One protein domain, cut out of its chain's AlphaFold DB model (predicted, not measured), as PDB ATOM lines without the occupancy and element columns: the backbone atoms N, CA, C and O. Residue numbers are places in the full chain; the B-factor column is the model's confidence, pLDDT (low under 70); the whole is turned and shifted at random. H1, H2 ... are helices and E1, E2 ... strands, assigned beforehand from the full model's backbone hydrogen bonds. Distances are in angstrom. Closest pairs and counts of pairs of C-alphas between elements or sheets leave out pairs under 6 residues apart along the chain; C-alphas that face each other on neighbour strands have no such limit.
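AT A GLANCE: This is residues 68 to 101, 110 to 166 and 175 to 186 of the 186 residues of an uncharacterized protein of Escherichia coli (UniProt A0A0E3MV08). A strongly twisted four-stranded sheet has a two-stranded ribbon, E2 with E5, crossing over one of its faces, like a lopsided and loosely joined sandwich. Helix H1 follows E5 directly, with 0 residues between them, turns off at one end of the ribbon and only grazes the large sheet. The printed part has 103 residues with six named strands and one named helix, in the order E1 E2 E3 E4 E5 H1 E6; the class is mostly strand. The large sheet's order is E1 - E6 - E3 - E4, and both it and the ribbon are antiparallel. The whole is only just compact, close to loose, with a radius of gyration of the C-alphas of 15.0 A and spans of 51 by 37 by 21 A.

HOW THE PARTS SIT: Start at E1, residues 72 to 74, an edge strand whose neighbour is E6, residues 178 to 185; look for N 73 and O 179, 3.0 A apart. E6 is also the antiparallel neighbour of E3, residues 111 to 121, with N 116 and O 182 at 2.9 A. E3 and E4, residues 129 to 140, form a hairpin, where N 115 and O 136 are 2.8 A apart. E4 bends by 59 degrees at residue 137. In the smaller sheet, E2, residues 87 to 95, is the antiparallel neighbour of E5, residues 146 to 152, with N 90 and O 149 at 2.9 A. Residues 80 to 81 pair with residues 88 to 89 of E2, antiparallel. E3 and E5 are near each other, with 5 pairs of C-alphas within 10 A, while E2 is apart from E4 and E6. H1, residues 153 to 164, only grazes the large sheet with its residues 155 to 163; its closest C-alphas with E4 are those of Leu 133 and Gln 155, 7.3 A apart. In H1, 6 of 8 O i to N i+4 pairs are within hydrogen-bond range.

IN THESE COORDINATES: Find C-alpha 72 at (8.494, -10.972, 0.830), where E1 begins; it is 6.9 A long. E2 spans 25.7 A, E3 31.6 A, E4 30.0 A and E5 19.9 A. H1 runs 16.3 A from C-alpha 153 at (2.371, -28.853, 5.099). E6 spans 23.2 A and ends at C-alpha 185, at (26.769, -14.183, 5.573).

THE WHOLE: The two C-alphas farthest apart, those of Asp 101 and Ser 165, are 52.1 A apart. Residues 102 to 109 are not printed, with 18.3 A between C-alphas 101 and 110; residues 167 to 174 are not printed either, with 10.5 A between C-alphas 166 and 175. The link from E1 to E2 is long, 12 residues. The mean pLDDT of the printed part is 71.7, and 41 residues are under 70, among them residues 120 to 130 and 158 to 166.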
ATOM      1  N   LEU A  68      18.645 -11.223  -1.689       86.44
ATOM      2  CA  LEU A  68      17.340 -11.630  -2.208       86.44
ATOM      3  C   LEU A  68      16.746 -10.488  -3.045       86.44
ATOM      4  O   LEU A  68      16.761  -9.338  -2.613       86.44
ATOM      5  N   GLU A  69      16.205 -10.800  -4.226       86.62
ATOM      6  CA  GLU A  69      15.492  -9.812  -5.055       86.62
ATOM      7  C   GLU A  69      14.228  -9.311  -4.347       86.62
ATOM      8  O   GLU A  69      13.926  -8.119  -4.359       86.62
ATOM      9  N   THR A  70      13.503 -10.227  -3.706       84.25
ATOM     10  CA  THR A  70      12.367  -9.913  -2.841       84.25
ATOM     11  C   THR A  70      12.540 -10.653  -1.523       84.25
ATOM     12  O   THR A  70      12.853 -11.846  -1.494       84.25
ATOM     13  N   ASN A  71      12.336  -9.943  -0.416       81.00
ATOM     14  CA  ASN A  71      12.317 -10.566   0.906       81.00
ATOM     15  C   ASN A  71      10.929 -11.112   1.240       81.00
ATOM     16  O   ASN A  71      10.815 -11.981   2.092       81.00
ATOM     17  N   GLU A  72       9.886 -10.616   0.576       79.50
ATOM     18  CA  GLU A  72       8.494 -10.972   0.830       79.50
ATOM     19  C   GLU A  72       7.939 -11.859  -0.281       79.50
ATOM     20  O   GLU A  72       8.189 -11.622  -1.467       79.50
ATOM     21  N   ILE A  73       7.167 -12.871   0.121       77.81
ATOM     22  CA  ILE A  73       6.500 -13.810  -0.782       77.81
ATOM     23  C   ILE A  73       5.025 -13.890  -0.440       77.81
ATOM     24  O   ILE A  73       4.651 -14.081   0.725       77.81
ATOM     25  N   ASP A  74       4.200 -13.817  -1.481       73.62
ATOM     26  CA  ASP A  74       2.773 -14.062  -1.374       73.62
ATOM     27  C   ASP A  74       2.516 -15.573  -1.430       73.62
ATOM     28  O   ASP A  74       2.580 -16.226  -2.478       73.62
ATOM     29  N   LEU A  75       2.192 -16.140  -0.266       69.44
ATOM     30  CA  LEU A  75       1.927 -17.569  -0.092       69.44
ATOM     31  C   LEU A  75       0.776 -18.095  -0.965       69.44
ATOM     32  O   LEU A  75       0.675 -19.308  -1.164       69.44
ATOM     33  N   HIS A  76      -0.104 -17.224  -1.466       67.69
ATOM     34  CA  HIS A  76      -1.215 -17.622  -2.327       67.69
ATOM     35  C   HIS A  76      -0.835 -17.682  -3.808       67.69
ATOM     36  O   HIS A  76      -1.455 -18.448  -4.546       67.69
ATOM     37  N   LYS A  77       0.159 -16.900  -4.241       66.19
ATOM     38  CA  LYS A  77       0.521 -16.749  -5.659       66.19
ATOM     39  C   LYS A  77       1.718 -17.594  -6.067       66.19
ATOM     40  O   LYS A  77       1.681 -18.227  -7.117       66.19
ATOM     41  N   ASP A  78       2.745 -17.650  -5.227       64.25
ATOM     42  CA  ASP A  78       4.064 -18.156  -5.633       64.25
ATOM     43  C   ASP A  78       4.277 -19.643  -5.305       64.25
ATOM     44  O   ASP A  78       5.381 -20.180  -5.404       64.25
ATOM     45  N   MET A  79       3.213 -20.330  -4.886       66.56
ATOM     46  CA  MET A  79       3.302 -21.650  -4.283       66.56
ATOM     47  C   MET A  79       3.069 -22.770  -5.303       66.56
ATOM     48  O   MET A  79       1.965 -22.930  -5.825       66.56
ATOM     49  N   GLN A  80       4.076 -23.623  -5.510       67.12
ATOM     50  CA  GLN A  80       3.918 -24.861  -6.279       67.12
ATOM     51  C   GLN A  80       3.982 -26.094  -5.361       67.12
ATOM     52  O   GLN A  80       4.942 -26.245  -4.596       67.12
ATOM     53  N   PRO A  81       2.970 -26.987  -5.392       70.44
ATOM     54  CA  PRO A  81       3.040 -28.262  -4.688       70.44
ATOM     55  C   PRO A  81       4.072 -29.175  -5.360       70.44
ATOM     56  O   PRO A  81       4.038 -29.373  -6.575       70.44
ATOM     57  N   GLN A  82       4.985 -29.758  -4.581       72.81
ATOM     58  CA  GLN A  82       6.022 -30.635  -5.124       72.81
ATOM     59  C   GLN A  82       5.574 -32.107  -5.158       72.81
ATOM     60  O   GLN A  82       6.003 -32.927  -4.345       72.81
ATOM     61  N   GLY A  83       4.750 -32.461  -6.148       67.94
ATOM     62  CA  GLY A  83       4.376 -33.855  -6.433       67.94
ATOM     63  C   GLY A  83       3.750 -34.589  -5.235       67.94
ATOM     64  O   GLY A  83       2.924 -34.025  -4.526       67.94
ATOM     65  N   MET A  84       4.143 -35.853  -5.012       62.19
ATOM     66  CA  MET A  84       3.661 -36.681  -3.888       62.19
ATOM     67  C   MET A  84       4.230 -36.289  -2.515       62.19
ATOM     68  O   MET A  84       3.758 -36.795  -1.498       62.19
ATOM     69  N   LEU A  85       5.248 -35.425  -2.452       63.38
ATOM     70  CA  LEU A  85       5.739 -34.936  -1.168       63.38
ATOM     71  C   LEU A  85       4.877 -33.758  -0.724       63.38
ATOM     72  O   LEU A  85       4.720 -32.784  -1.451       63.38
ATOM     73  N   GLU A  86       4.364 -33.822   0.504       72.06
ATOM     74  CA  GLU A  86       3.546 -32.772   1.125       72.06
ATOM     75  C   GLU A  86       4.373 -31.527   1.524       72.06
ATOM     76  O   GLU A  86       4.334 -31.051   2.663       72.06
ATOM     77  N   ARG A  87       5.164 -31.005   0.584       77.25
ATOM     78  CA  ARG A  87       5.982 -29.803   0.728       77.25
ATOM     79  C   ARG A  87       5.736 -28.830  -0.415       77.25
ATOM     80  O   ARG A  87       5.411 -29.207  -1.540       77.25
ATOM     81  N   TYR A  88       5.918 -27.565  -0.084       78.62
ATOM     82  CA  TYR A  88       5.778 -26.434  -0.979       78.62
ATOM     83  C   TYR A  88       7.151 -25.868  -1.283       78.62
ATOM     84  O   TYR A  88       7.995 -25.778  -0.388       78.62
ATOM     85  N   LEU A  89       7.364 -25.527  -2.547       82.12
ATOM     86  CA  LEU A  89       8.629 -25.007  -3.038       82.12
ATOM     87  C   LEU A  89       8.468 -23.541  -3.430       82.12
ATOM     88  O   LEU A  89       7.524 -23.190  -4.135       82.12
ATOM     89  N   PHE A  90       9.434 -22.725  -3.012       80.75
ATOM     90  CA  PHE A  90       9.576 -21.329  -3.408       80.75
ATOM     91  C   PHE A  90      10.937 -21.137  -4.068       80.75
ATOM     92  O   PHE A  90      11.970 -21.495  -3.495       80.75
ATOM     93  N   LYS A  91      10.939 -20.589  -5.284       83.88
ATOM     94  CA  LYS A  91      12.163 -20.252  -6.010       83.88
ATOM     95  C   LYS A  91      12.446 -18.767  -5.817       83.88
ATOM     96  O   LYS A  91      11.758 -17.925  -6.377       83.88
ATOM     97  N   LEU A  92      13.457 -18.475  -5.016       85.44
ATOM     98  CA  LEU A  92      13.892 -17.129  -4.670       85.44
ATOM     99  C   LEU A  92      14.944 -16.690  -5.668       85.44
ATOM    100  O   LEU A  92      15.889 -17.439  -5.912       85.44
ATOM    101  N   LYS A  93      14.806 -15.499  -6.237       86.00
ATOM    102  CA  LYS A  93      15.831 -14.931  -7.107       86.00
ATOM    103  C   LYS A  93      16.851 -14.165  -6.273       86.00
ATOM    104  O   LYS A  93      16.495 -13.452  -5.336       86.00
ATOM    105  N   LEU A  94      18.118 -14.362  -6.609       85.56
ATOM    106  CA  LEU A  94      19.252 -13.698  -5.989       85.56
ATOM    107  C   LEU A  94      19.841 -12.672  -6.959       85.56
ATOM    108  O   LEU A  94      19.937 -12.926  -8.163       85.56
ATOM    109  N   VAL A  95      20.243 -11.524  -6.425       84.12
ATOM    110  CA  VAL A  95      20.857 -10.410  -7.156       84.12
ATOM    111  C   VAL A  95      22.164  -9.998  -6.490       84.12
ATOM    112  O   VAL A  95      22.374 -10.242  -5.302       84.12
ATOM    113  N   GLY A  96      23.073  -9.410  -7.270       76.94
ATOM    114  CA  GLY A  96      24.412  -9.068  -6.783       76.94
ATOM    115  C   GLY A  96      25.295 -10.287  -6.500       76.94
ATOM    116  O   GLY A  96      26.283 -10.164  -5.800       76.94
ATOM    117  N   CYS A  97      24.938 -11.465  -7.023       74.44
ATOM    118  CA  CYS A  97      25.777 -12.652  -6.926       74.44
ATOM    119  C   CYS A  97      26.956 -12.570  -7.895       74.44
ATOM    120  O   CYS A  97      26.737 -12.585  -9.109       74.44
ATOM    121  N   GLY A  98      28.186 -12.604  -7.383       64.81
ATOM    122  CA  GLY A  98      29.349 -13.007  -8.175       64.81
ATOM    123  C   GLY A  98      30.601 -12.154  -8.002       64.81
ATOM    124  O   GLY A  98      30.654 -11.218  -7.204       64.81
ATOM    125  N   ASP A  99      31.599 -12.498  -8.810       58.84
ATOM    126  CA  ASP A  99      32.935 -11.890  -8.850       58.84
ATOM    127  C   ASP A  99      33.036 -10.744  -9.886       58.84
ATOM    128  O   ASP A  99      34.127 -10.295 -10.234       58.84
ATOM    129  N   GLY A 100      31.900 -10.283 -10.429       55.84
ATOM    130  CA  GLY A 100      31.846  -9.399 -11.600       55.84
ATOM    131  C   GLY A 100      31.998 -10.156 -12.930       55.84
ATOM    132  O   GLY A 100      31.640 -11.326 -13.026       55.84
ATOM    133  N   ASP A 101      32.534  -9.495 -13.963       49.19
ATOM    134  CA  ASP A 101      32.762 -10.041 -15.324       49.19
ATOM    135  C   ASP A 101      33.941 -11.042 -15.403       49.19
ATOM    136  O   ASP A 101      34.431 -11.407 -16.478       49.19
ATOM    137  N   LYS A 110      32.671 -22.375  -2.163       69.69
ATOM    138  CA  LYS A 110      31.261 -22.295  -1.795       69.69
ATOM    139  C   LYS A 110      31.097 -21.170  -0.790       69.69
ATOM    140  O   LYS A 110      31.715 -21.201   0.271       69.69
ATOM    141  N   THR A 111      30.214 -20.225  -1.086       74.62
ATOM    142  CA  THR A 111      29.846 -19.211  -0.097       74.62
ATOM    143  C   THR A 111      28.780 -19.798   0.819       74.62
ATOM    144  O   THR A 111      27.731 -20.242   0.348       74.62
ATOM    145  N   ILE A 112      29.042 -19.840   2.124       76.94
ATOM    146  CA  ILE A 112      28.066 -20.306   3.109       76.94
ATOM    147  C   ILE A 112      27.252 -19.100   3.567       76.94
ATOM    148  O   ILE A 112      27.797 -18.141   4.101       76.94
ATOM    149  N   ALA A 113      25.940 -19.164   3.362       80.50
ATOM    150  CA  ALA A 113      24.996 -18.162   3.823       80.50
ATOM    151  C   ALA A 113      24.034 -18.776   4.845       80.50
ATOM    152  O   ALA A 113      23.664 -19.947   4.760       80.50
ATOM    153  N   THR A 114      23.594 -17.981   5.809       83.25
ATOM    154  CA  THR A 114      22.502 -18.335   6.714       83.25
ATOM    155  C   THR A 114      21.187 -17.865   6.104       83.25
ATOM    156  O   THR A 114      21.029 -16.694   5.773       83.25
ATOM    157  N   GLN A 115      20.236 -18.780   5.953       84.69
ATOM    158  CA  GLN A 115      18.872 -18.497   5.533       84.69
ATOM    159  C   GLN A 115      17.949 -18.561   6.748       84.69
ATOM    160  O   GLN A 115      17.911 -19.569   7.457       84.69
ATOM    161  N   SER A 116      17.134 -17.528   6.940       79.88
ATOM    162  CA  SER A 116      16.066 -17.531   7.939       79.88
ATOM    163  C   SER A 116      14.728 -17.167   7.306       79.88
ATOM    164  O   SER A 116      14.647 -16.298   6.442       79.88
ATOM    165  N   ALA A 117      13.666 -17.839   7.742       82.06
ATOM    166  CA  ALA A 117      12.300 -17.585   7.304       82.06
ATOM    167  C   ALA A 117      11.467 -17.128   8.502       82.06
ATOM    168  O   ALA A 117      11.288 -17.873   9.472       82.06
ATOM    169  N   LEU A 118      10.961 -15.902   8.425       78.06
ATOM    170  CA  LEU A 118      10.137 -15.256   9.434       78.06
ATOM    171  C   LEU A 118       8.721 -15.085   8.895       78.06
ATOM    172  O   LEU A 118       8.508 -14.626   7.776       78.06
ATOM    173  N   LEU A 119       7.741 -15.438   9.713       73.69
ATOM    174  CA  LEU A 119       6.352 -15.123   9.441       73.69
ATOM    175  C   LEU A 119       5.998 -13.779  10.065       73.69
ATOM    176  O   LEU A 119       6.164 -13.618  11.275       73.69
ATOM    177  N   TYR A 120       5.439 -12.880   9.255       67.69
ATOM    178  CA  TYR A 120       4.822 -11.648   9.729       67.69
ATOM    179  C   TYR A 120       3.302 -11.792   9.720       67.69
ATOM    180  O   TYR A 120       2.683 -11.920   8.663       67.69
ATOM    181  N   ASN A 121       2.690 -11.740  10.905       62.00
ATOM    182  CA  ASN A 121       1.243 -11.607  11.023       62.00
ATOM    183  C   ASN A 121       0.897 -10.151  11.348       62.00
ATOM    184  O   ASN A 121       1.094  -9.681  12.471       62.00
ATOM    185  N   ARG A 122       0.413  -9.409  10.349       56.00
ATOM    186  CA  ARG A 122      -0.027  -8.027  10.544       56.00
ATOM    187  C   ARG A 122      -1.495  -8.025  10.956       56.00
ATOM    188  O   ARG A 122      -2.376  -7.900  10.114       56.00
ATOM    189  N   LYS A 123      -1.773  -8.124  12.257       57.50
ATOM    190  CA  LYS A 123      -3.092  -7.750  12.784       57.50
ATOM    191  C   LYS A 123      -3.141  -6.228  12.889       57.50
ATOM    192  O   LYS A 123      -2.273  -5.622  13.516       57.50
ATOM    193  N   GLY A 124      -4.103  -5.595  12.215       47.06
ATOM    194  CA  GLY A 124      -4.234  -4.137  12.189       47.06
ATOM    195  C   GLY A 124      -4.177  -3.538  13.599       47.06
ATOM    196  O   GLY A 124      -4.999  -3.873  14.444       47.06
ATOM    197  N   GLY A 125      -3.185  -2.677  13.850       53.62
ATOM    198  CA  GLY A 125      -3.021  -1.947  15.112       53.62
ATOM    199  C   GLY A 125      -2.208  -2.638  16.215       53.62
ATOM    200  O   GLY A 125      -1.995  -2.015  17.251       53.62
ATOM    201  N   GLN A 126      -1.719  -3.869  16.022       54.00
ATOM    202  CA  GLN A 126      -0.849  -4.563  16.986       54.00
ATOM    203  C   GLN A 126       0.588  -4.718  16.458       54.00
ATOM    204  O   GLN A 126       0.790  -4.734  15.238       54.00
ATOM    205  N   PRO A 127       1.600  -4.810  17.347       53.94
ATOM    206  CA  PRO A 127       2.968  -5.103  16.932       53.94
ATOM    207  C   PRO A 127       2.990  -6.423  16.160       53.94
ATOM    208  O   PRO A 127       2.379  -7.402  16.584       53.94
ATOM    209  N   ALA A 128       3.660  -6.427  15.006       60.44
ATOM    210  CA  ALA A 128       3.738  -7.603  14.152       60.44
ATOM    211  C   ALA A 128       4.369  -8.761  14.936       60.44
ATOM    212  O   ALA A 128       5.537  -8.693  15.320       60.44
ATOM    213  N   GLU A 129       3.592  -9.811  15.188       62.03
ATOM    214  CA  GLU A 129       4.111 -11.015  15.824       62.03
ATOM    215  C   GLU A 129       5.020 -11.720  14.813       62.03
ATOM    216  O   GLU A 129       4.576 -12.118  13.731       62.03
ATOM    217  N   GLN A 130       6.309 -11.813  15.146       68.31
ATOM    218  CA  GLN A 130       7.313 -12.476  14.324       68.31
ATOM    219  C   GLN A 130       7.507 -13.902  14.822       68.31
ATOM    220  O   GLN A 130       7.922 -14.125  15.960       68.31
ATOM    221  N   LYS A 131       7.246 -14.881  13.955       74.69
ATOM    222  CA  LYS A 131       7.506 -16.291  14.258       74.69
ATOM    223  C   LYS A 131       8.567 -16.842  13.321       74.69
ATOM    224  O   LYS A 131       8.366 -16.878  12.109       74.69
ATOM    225  N   MET A 132       9.680 -17.314  13.879       76.69
ATOM    226  CA  MET A 132      10.711 -17.990  13.095       76.69
ATOM    227  C   MET A 132      10.223 -19.380  12.678       76.69
ATOM    228  O   MET A 132       9.912 -20.224  13.518       76.69
ATOM    229  N   LEU A 133      10.120 -19.600  11.369       76.50
ATOM    230  CA  LEU A 133       9.669 -20.860  10.776       76.50
ATOM    231  C   LEU A 133      10.831 -21.785  10.432       76.50
ATOM    232  O   LEU A 133      10.673 -23.005  10.457       76.50
ATOM    233  N   SER A 134      11.975 -21.211  10.065       78.00
ATOM    234  CA  SER A 134      13.165 -21.956   9.673       78.00
ATOM    235  C   SER A 134      14.409 -21.094   9.850       78.00
ATOM    236  O   SER A 134      14.358 -19.883   9.635       78.00
ATOM    237  N   ASN A 135      15.508 -21.734  10.234       82.25
ATOM    238  CA  ASN A 135      16.847 -21.168  10.225       82.25
ATOM    239  C   ASN A 135      17.825 -22.278   9.822       82.25
ATOM    240  O   ASN A 135      17.764 -23.375  10.383       82.25
ATOM    241  N   GLY A 136      18.693 -22.024   8.851       81.56
ATOM    242  CA  GLY A 136      19.623 -23.026   8.348       81.56
ATOM    243  C   GLY A 136      20.751 -22.416   7.530       81.56
ATOM    244  O   GLY A 136      20.676 -21.270   7.102       81.56
ATOM    245  N   LYS A 137      21.806 -23.200   7.306       83.50
ATOM    246  CA  LYS A 137      22.913 -22.813   6.428       83.50
ATOM    247  C   LYS A 137      22.658 -23.341   5.020       83.50
ATOM    248  O   LYS A 137      22.263 -24.495   4.853       83.50
ATOM    249  N   VAL A 138      22.906 -22.509   4.019       82.62
ATOM    250  CA  VAL A 138      22.846 -22.860   2.603       82.62
ATOM    251  C   VAL A 138      24.166 -22.517   1.928       82.62
ATOM    252  O   VAL A 138      24.751 -21.467   2.172       82.62
ATOM    253  N   ALA A 139      24.648 -23.428   1.088       80.06
ATOM    254  CA  ALA A 139      25.789 -23.168   0.227       80.06
ATOM    255  C   ALA A 139      25.290 -22.530  -1.072       80.06
ATOM    256  O   ALA A 139      24.435 -23.100  -1.752       80.06
ATOM    257  N   LEU A 140      25.825 -21.360  -1.402       77.69
ATOM    258  CA  LEU A 140      25.637 -20.705  -2.688       77.69
ATOM    259  C   LEU A 140      26.824 -21.072  -3.577       77.69
ATOM    260  O   LEU A 140      27.981 -20.827  -3.223       77.69
ATOM    261  N   GLU A 141      26.527 -21.710  -4.705       73.00
ATOM    262  CA  GLU A 141      27.528 -22.107  -5.692       73.00
ATOM    263  C   GLU A 141      27.659 -21.024  -6.774       73.00
ATOM    264  O   GLU A 141      26.687 -20.341  -7.097       73.00
ATOM    265  N   ASN A 142      28.872 -20.844  -7.302       67.12
ATOM    266  CA  ASN A 142      29.283 -19.764  -8.209       67.12
ATOM    267  C   ASN A 142      28.200 -19.256  -9.168       67.12
ATOM    268  O   ASN A 142      27.801 -19.949 -10.105       67.12
ATOM    269  N   GLY A 143      27.775 -18.006  -8.969       61.56
ATOM    270  CA  GLY A 143      26.842 -17.327  -9.870       61.56
ATOM    271  C   GLY A 143      25.424 -17.903  -9.865       61.56
ATOM    272  O   GLY A 143      24.607 -17.513 -10.702       61.56
ATOM    273  N   GLN A 144      25.097 -18.812  -8.940       71.06
ATOM    274  CA  GLN A 144      23.738 -19.297  -8.785       71.06
ATOM    275  C   GLN A 144      22.839 -18.136  -8.359       71.06
ATOM    276  O   GLN A 144      22.901 -17.624  -7.248       71.06
ATOM    277  N   ASN A 145      21.962 -17.741  -9.270       75.62
ATOM    278  CA  ASN A 145      21.045 -16.619  -9.108       75.62
ATOM    279  C   ASN A 145      19.690 -17.034  -8.520       75.62
ATOM    280  O   ASN A 145      18.731 -16.267  -8.589       75.62
ATOM    281  N   HIS A 146      19.577 -18.253  -7.986       81.69
ATOM    282  CA  HIS A 146      18.344 -18.731  -7.379       81.69
ATOM    283  C   HIS A 146      18.591 -19.599  -6.150       81.69
ATOM    284  O   HIS A 146      19.405 -20.518  -6.183       81.69
ATOM    285  N   LEU A 147      17.798 -19.366  -5.110       84.62
ATOM    286  CA  LEU A 147      17.749 -20.156  -3.889       84.62
ATOM    287  C   LEU A 147      16.395 -20.866  -3.799       84.62
ATOM    288  O   LEU A 147      15.353 -20.270  -4.057       84.62
ATOM    289  N   ILE A 148      16.398 -22.147  -3.440       84.12
ATOM    290  CA  ILE A 148      15.165 -22.920  -3.272       84.12
ATOM    291  C   ILE A 148      14.848 -23.019  -1.783       84.12
ATOM    292  O   ILE A 148      15.636 -23.561  -1.013       84.12
ATOM    293  N   TYR A 149      13.677 -22.524  -1.390       84.31
ATOM    294  CA  TYR A 149      13.146 -22.678  -0.040       84.31
ATOM    295  C   TYR A 149      12.009 -23.702  -0.020       84.31
ATOM    296  O   TYR A 149      11.152 -23.722  -0.907       84.31
ATOM    297  N   TYR A 150      11.998 -24.548   1.011       83.12
ATOM    298  CA  TYR A 150      10.985 -25.578   1.209       83.12
ATOM    299  C   TYR A 150      10.162 -25.289   2.457       83.12
ATOM    300  O   TYR A 150      10.709 -25.050   3.532       83.12
ATOM    301  N   MET A 151       8.845 -25.408   2.328       80.69
ATOM    302  CA  MET A 151       7.908 -25.295   3.439       80.69
ATOM    303  C   MET A 151       7.098 -26.581   3.590       80.69
ATOM    304  O   MET A 151       6.562 -27.117   2.622       80.69
ATOM    305  N   SER A 152       6.978 -27.073   4.820       80.25
ATOM    306  CA  SER A 152       6.157 -28.247   5.132       80.25
ATOM    307  C   SER A 152       4.658 -27.928   5.135       80.25
ATOM    308  O   SER A 152       4.232 -26.799   5.393       80.25
ATOM    309  N   LYS A 153       3.827 -28.958   4.938       78.25
ATOM    310  CA  LYS A 153       2.371 -28.853   5.099       78.25
ATOM    311  C   LYS A 153       1.942 -28.368   6.483       78.25
ATOM    312  O   LYS A 153       1.024 -27.561   6.555       78.25
ATOM    313  N   ASN A 154       2.619 -28.779   7.554       76.19
ATOM    314  CA  ASN A 154       2.287 -28.343   8.917       76.19
ATOM    315  C   ASN A 154       2.552 -26.843   9.116       76.19
ATOM    316  O   ASN A 154       1.714 -26.130   9.672       76.19
ATOM    317  N   GLN A 155       3.683 -26.342   8.604       76.25
ATOM    318  CA  GLN A 155       3.975 -24.906   8.594       76.25
ATOM    319  C   GLN A 155       2.904 -24.149   7.801       76.25
ATOM    320  O   GLN A 155       2.349 -23.176   8.307       76.25
ATOM    321  N   ARG A 156       2.516 -24.655   6.622       73.81
ATOM    322  CA  ARG A 156       1.431 -24.065   5.825       73.81
ATOM    323  C   ARG A 156       0.083 -24.085   6.536       73.81
ATOM    324  O   ARG A 156      -0.628 -23.090   6.520       73.81
ATOM    325  N   GLN A 157      -0.304 -25.200   7.142       71.19
ATOM    326  CA  GLN A 157      -1.584 -25.297   7.838       71.19
ATOM    327  C   GLN A 157      -1.651 -24.313   9.000       71.19
ATOM    328  O   GLN A 157      -2.694 -23.705   9.184       71.19
ATOM    329  N   THR A 158      -0.543 -24.097   9.710       67.81
ATOM    330  CA  THR A 158      -0.449 -23.075  10.765       67.81
ATOM    331  C   THR A 158      -0.662 -21.661  10.209       67.81
ATOM    332  O   THR A 158      -1.323 -20.846  10.844       67.81
ATOM    333  N   LEU A 159      -0.152 -21.388   9.003       67.69
ATOM    334  CA  LEU A 159      -0.314 -20.109   8.302       67.69
ATOM    335  C   LEU A 159      -1.759 -19.879   7.839       67.69
ATOM    336  O   LEU A 159      -2.324 -18.807   8.033       67.69
ATOM    337  N   VAL A 160      -2.374 -20.904   7.249       63.34
ATOM    338  CA  VAL A 160      -3.733 -20.825   6.695       63.34
ATOM    339  C   VAL A 160      -4.800 -20.880   7.796       63.34
ATOM    340  O   VAL A 160      -5.833 -20.225   7.679       63.34
ATOM    341  N   SER A 161      -4.587 -21.639   8.876       58.31
ATOM    342  CA  SER A 161      -5.569 -21.778   9.961       58.31
ATOM    343  C   SER A 161      -5.675 -20.524  10.828       58.31
ATOM    344  O   SER A 161      -6.789 -20.166  11.209       58.31
ATOM    345  N   GLN A 162      -4.567 -19.803  11.053       55.78
ATOM    346  CA  GLN A 162      -4.590 -18.476  11.685       55.78
ATOM    347  C   GLN A 162      -5.448 -17.474  10.904       55.78
ATOM    348  O   GLN A 162      -6.058 -16.595  11.503       55.78
ATOM    349  N   HIS A 163      -5.556 -17.627   9.583       52.28
ATOM    350  CA  HIS A 163      -6.423 -16.785   8.763       52.28
ATOM    351  C   HIS A 163      -7.918 -17.098   8.966       52.28
ATOM    352  O   HIS A 163      -8.770 -16.235   8.780       52.28
ATOM    353  N   ARG A 164      -8.256 -18.328   9.381       46.56
ATOM    354  CA  ARG A 164      -9.645 -18.793   9.505       46.56
ATOM    355  C   ARG A 164     -10.253 -18.551  10.891       46.56
ATOM    356  O   ARG A 164     -11.476 -18.475  10.986       46.56
ATOM    357  N   SER A 165      -9.445 -18.423  11.947       45.69
ATOM    358  CA  SER A 165      -9.953 -18.215  13.316       45.69
ATOM    359  C   SER A 165     -10.445 -16.791  13.599       45.69
ATOM    360  O   SER A 165     -11.199 -16.608  14.548       45.69
ATOM    361  N   ASP A 166     -10.072 -15.801  12.783       47.62
ATOM    362  CA  ASP A 166     -10.402 -14.384  13.018       47.62
ATOM    363  C   ASP A 166     -11.666 -13.904  12.259       47.62
ATOM    364  O   ASP A 166     -12.037 -12.735  12.330       47.62
ATOM    365  N   ASN A 175      -5.433  -9.267   5.149       49.06
ATOM    366  CA  ASN A 175      -4.275  -9.734   5.892       49.06
ATOM    367  C   ASN A 175      -3.611 -10.837   5.068       49.06
ATOM    368  O   ASN A 175      -3.828 -12.025   5.301       49.06
ATOM    369  N   SER A 176      -2.834 -10.428   4.067       54.38
ATOM    370  CA  SER A 176      -1.922 -11.310   3.349       54.38
ATOM    371  C   SER A 176      -0.869 -11.815   4.334       54.38
ATOM    372  O   SER A 176      -0.083 -11.025   4.860       54.38
ATOM    373  N   ALA A 177      -0.857 -13.117   4.613       58.97
ATOM    374  CA  ALA A 177       0.247 -13.727   5.338       58.97
ATOM    375  C   ALA A 177       1.504 -13.624   4.462       58.97
ATOM    376  O   ALA A 177       1.606 -14.306   3.441       58.97
ATOM    377  N   LEU A 178       2.425 -12.736   4.838       67.75
ATOM    378  CA  LEU A 178       3.683 -12.529   4.129       67.75
ATOM    379  C   LEU A 178       4.770 -13.358   4.805       67.75
ATOM    380  O   LEU A 178       5.022 -13.243   6.011       67.75
ATOM    381  N   LEU A 179       5.406 -14.217   4.013       74.94
ATOM    382  CA  LEU A 179       6.630 -14.885   4.422       74.94
ATOM    383  C   LEU A 179       7.795 -13.953   4.117       74.94
ATOM    384  O   LEU A 179       7.989 -13.588   2.961       74.94
ATOM    385  N   HIS A 180       8.565 -13.606   5.141       80.62
ATOM    386  CA  HIS A 180       9.759 -12.793   4.997       80.62
ATOM    387  C   HIS A 180      11.007 -13.661   5.115       80.62
ATOM    388  O   HIS A 180      11.205 -14.370   6.105       80.62
ATOM    389  N   LEU A 181      11.871 -13.592   4.119       82.69
ATOM    390  CA  LEU A 181      13.104 -14.357   4.048       82.69
ATOM    391  C   LEU A 181      14.294 -13.431   4.261       82.69
ATOM    392  O   LEU A 181      14.319 -12.293   3.802       82.69
ATOM    393  N   LEU A 182      15.268 -13.934   5.002       84.44
ATOM    394  CA  LEU A 182      16.516 -13.257   5.307       84.44
ATOM    395  C   LEU A 182      17.665 -14.138   4.837       84.44
ATOM    396  O   LEU A 182      17.655 -15.351   5.062       84.44
ATOM    397  N   LEU A 183      18.647 -13.506   4.205       84.31
ATOM    398  CA  LEU A 183      19.896 -14.128   3.794       84.31
ATOM    399  C   LEU A 183      21.042 -13.351   4.443       84.31
ATOM    400  O   LEU A 183      21.157 -12.144   4.243       84.31
ATOM    401  N   GLY A 184      21.847 -14.033   5.250       81.94
ATOM    402  CA  GLY A 184      23.013 -13.474   5.932       81.94
ATOM    403  C   GLY A 184      24.287 -14.241   5.594       81.94
ATOM    404  O   GLY A 184      24.221 -15.393   5.176       81.94
ATOM    405  N   TYR A 185      25.438 -13.613   5.803       77.25
ATOM    406  CA  TYR A 185      26.769 -14.183   5.573       77.25
ATOM    407  C   TYR A 185      27.544 -14.167   6.894       77.25
ATOM    408  O   TYR A 185      27.345 -13.249   7.692       77.25
ATOM    409  N   GLU A 186      28.353 -15.201   7.139       63.22
ATOM    410  CA  GLU A 186      29.286 -15.272   8.277       63.22
ATOM    411  C   GLU A 186      30.672 -14.758   7.875       63.22
ATOM    412  O   GLU A 186      31.092 -15.052   6.731       63.22
TER     413      GLU A 186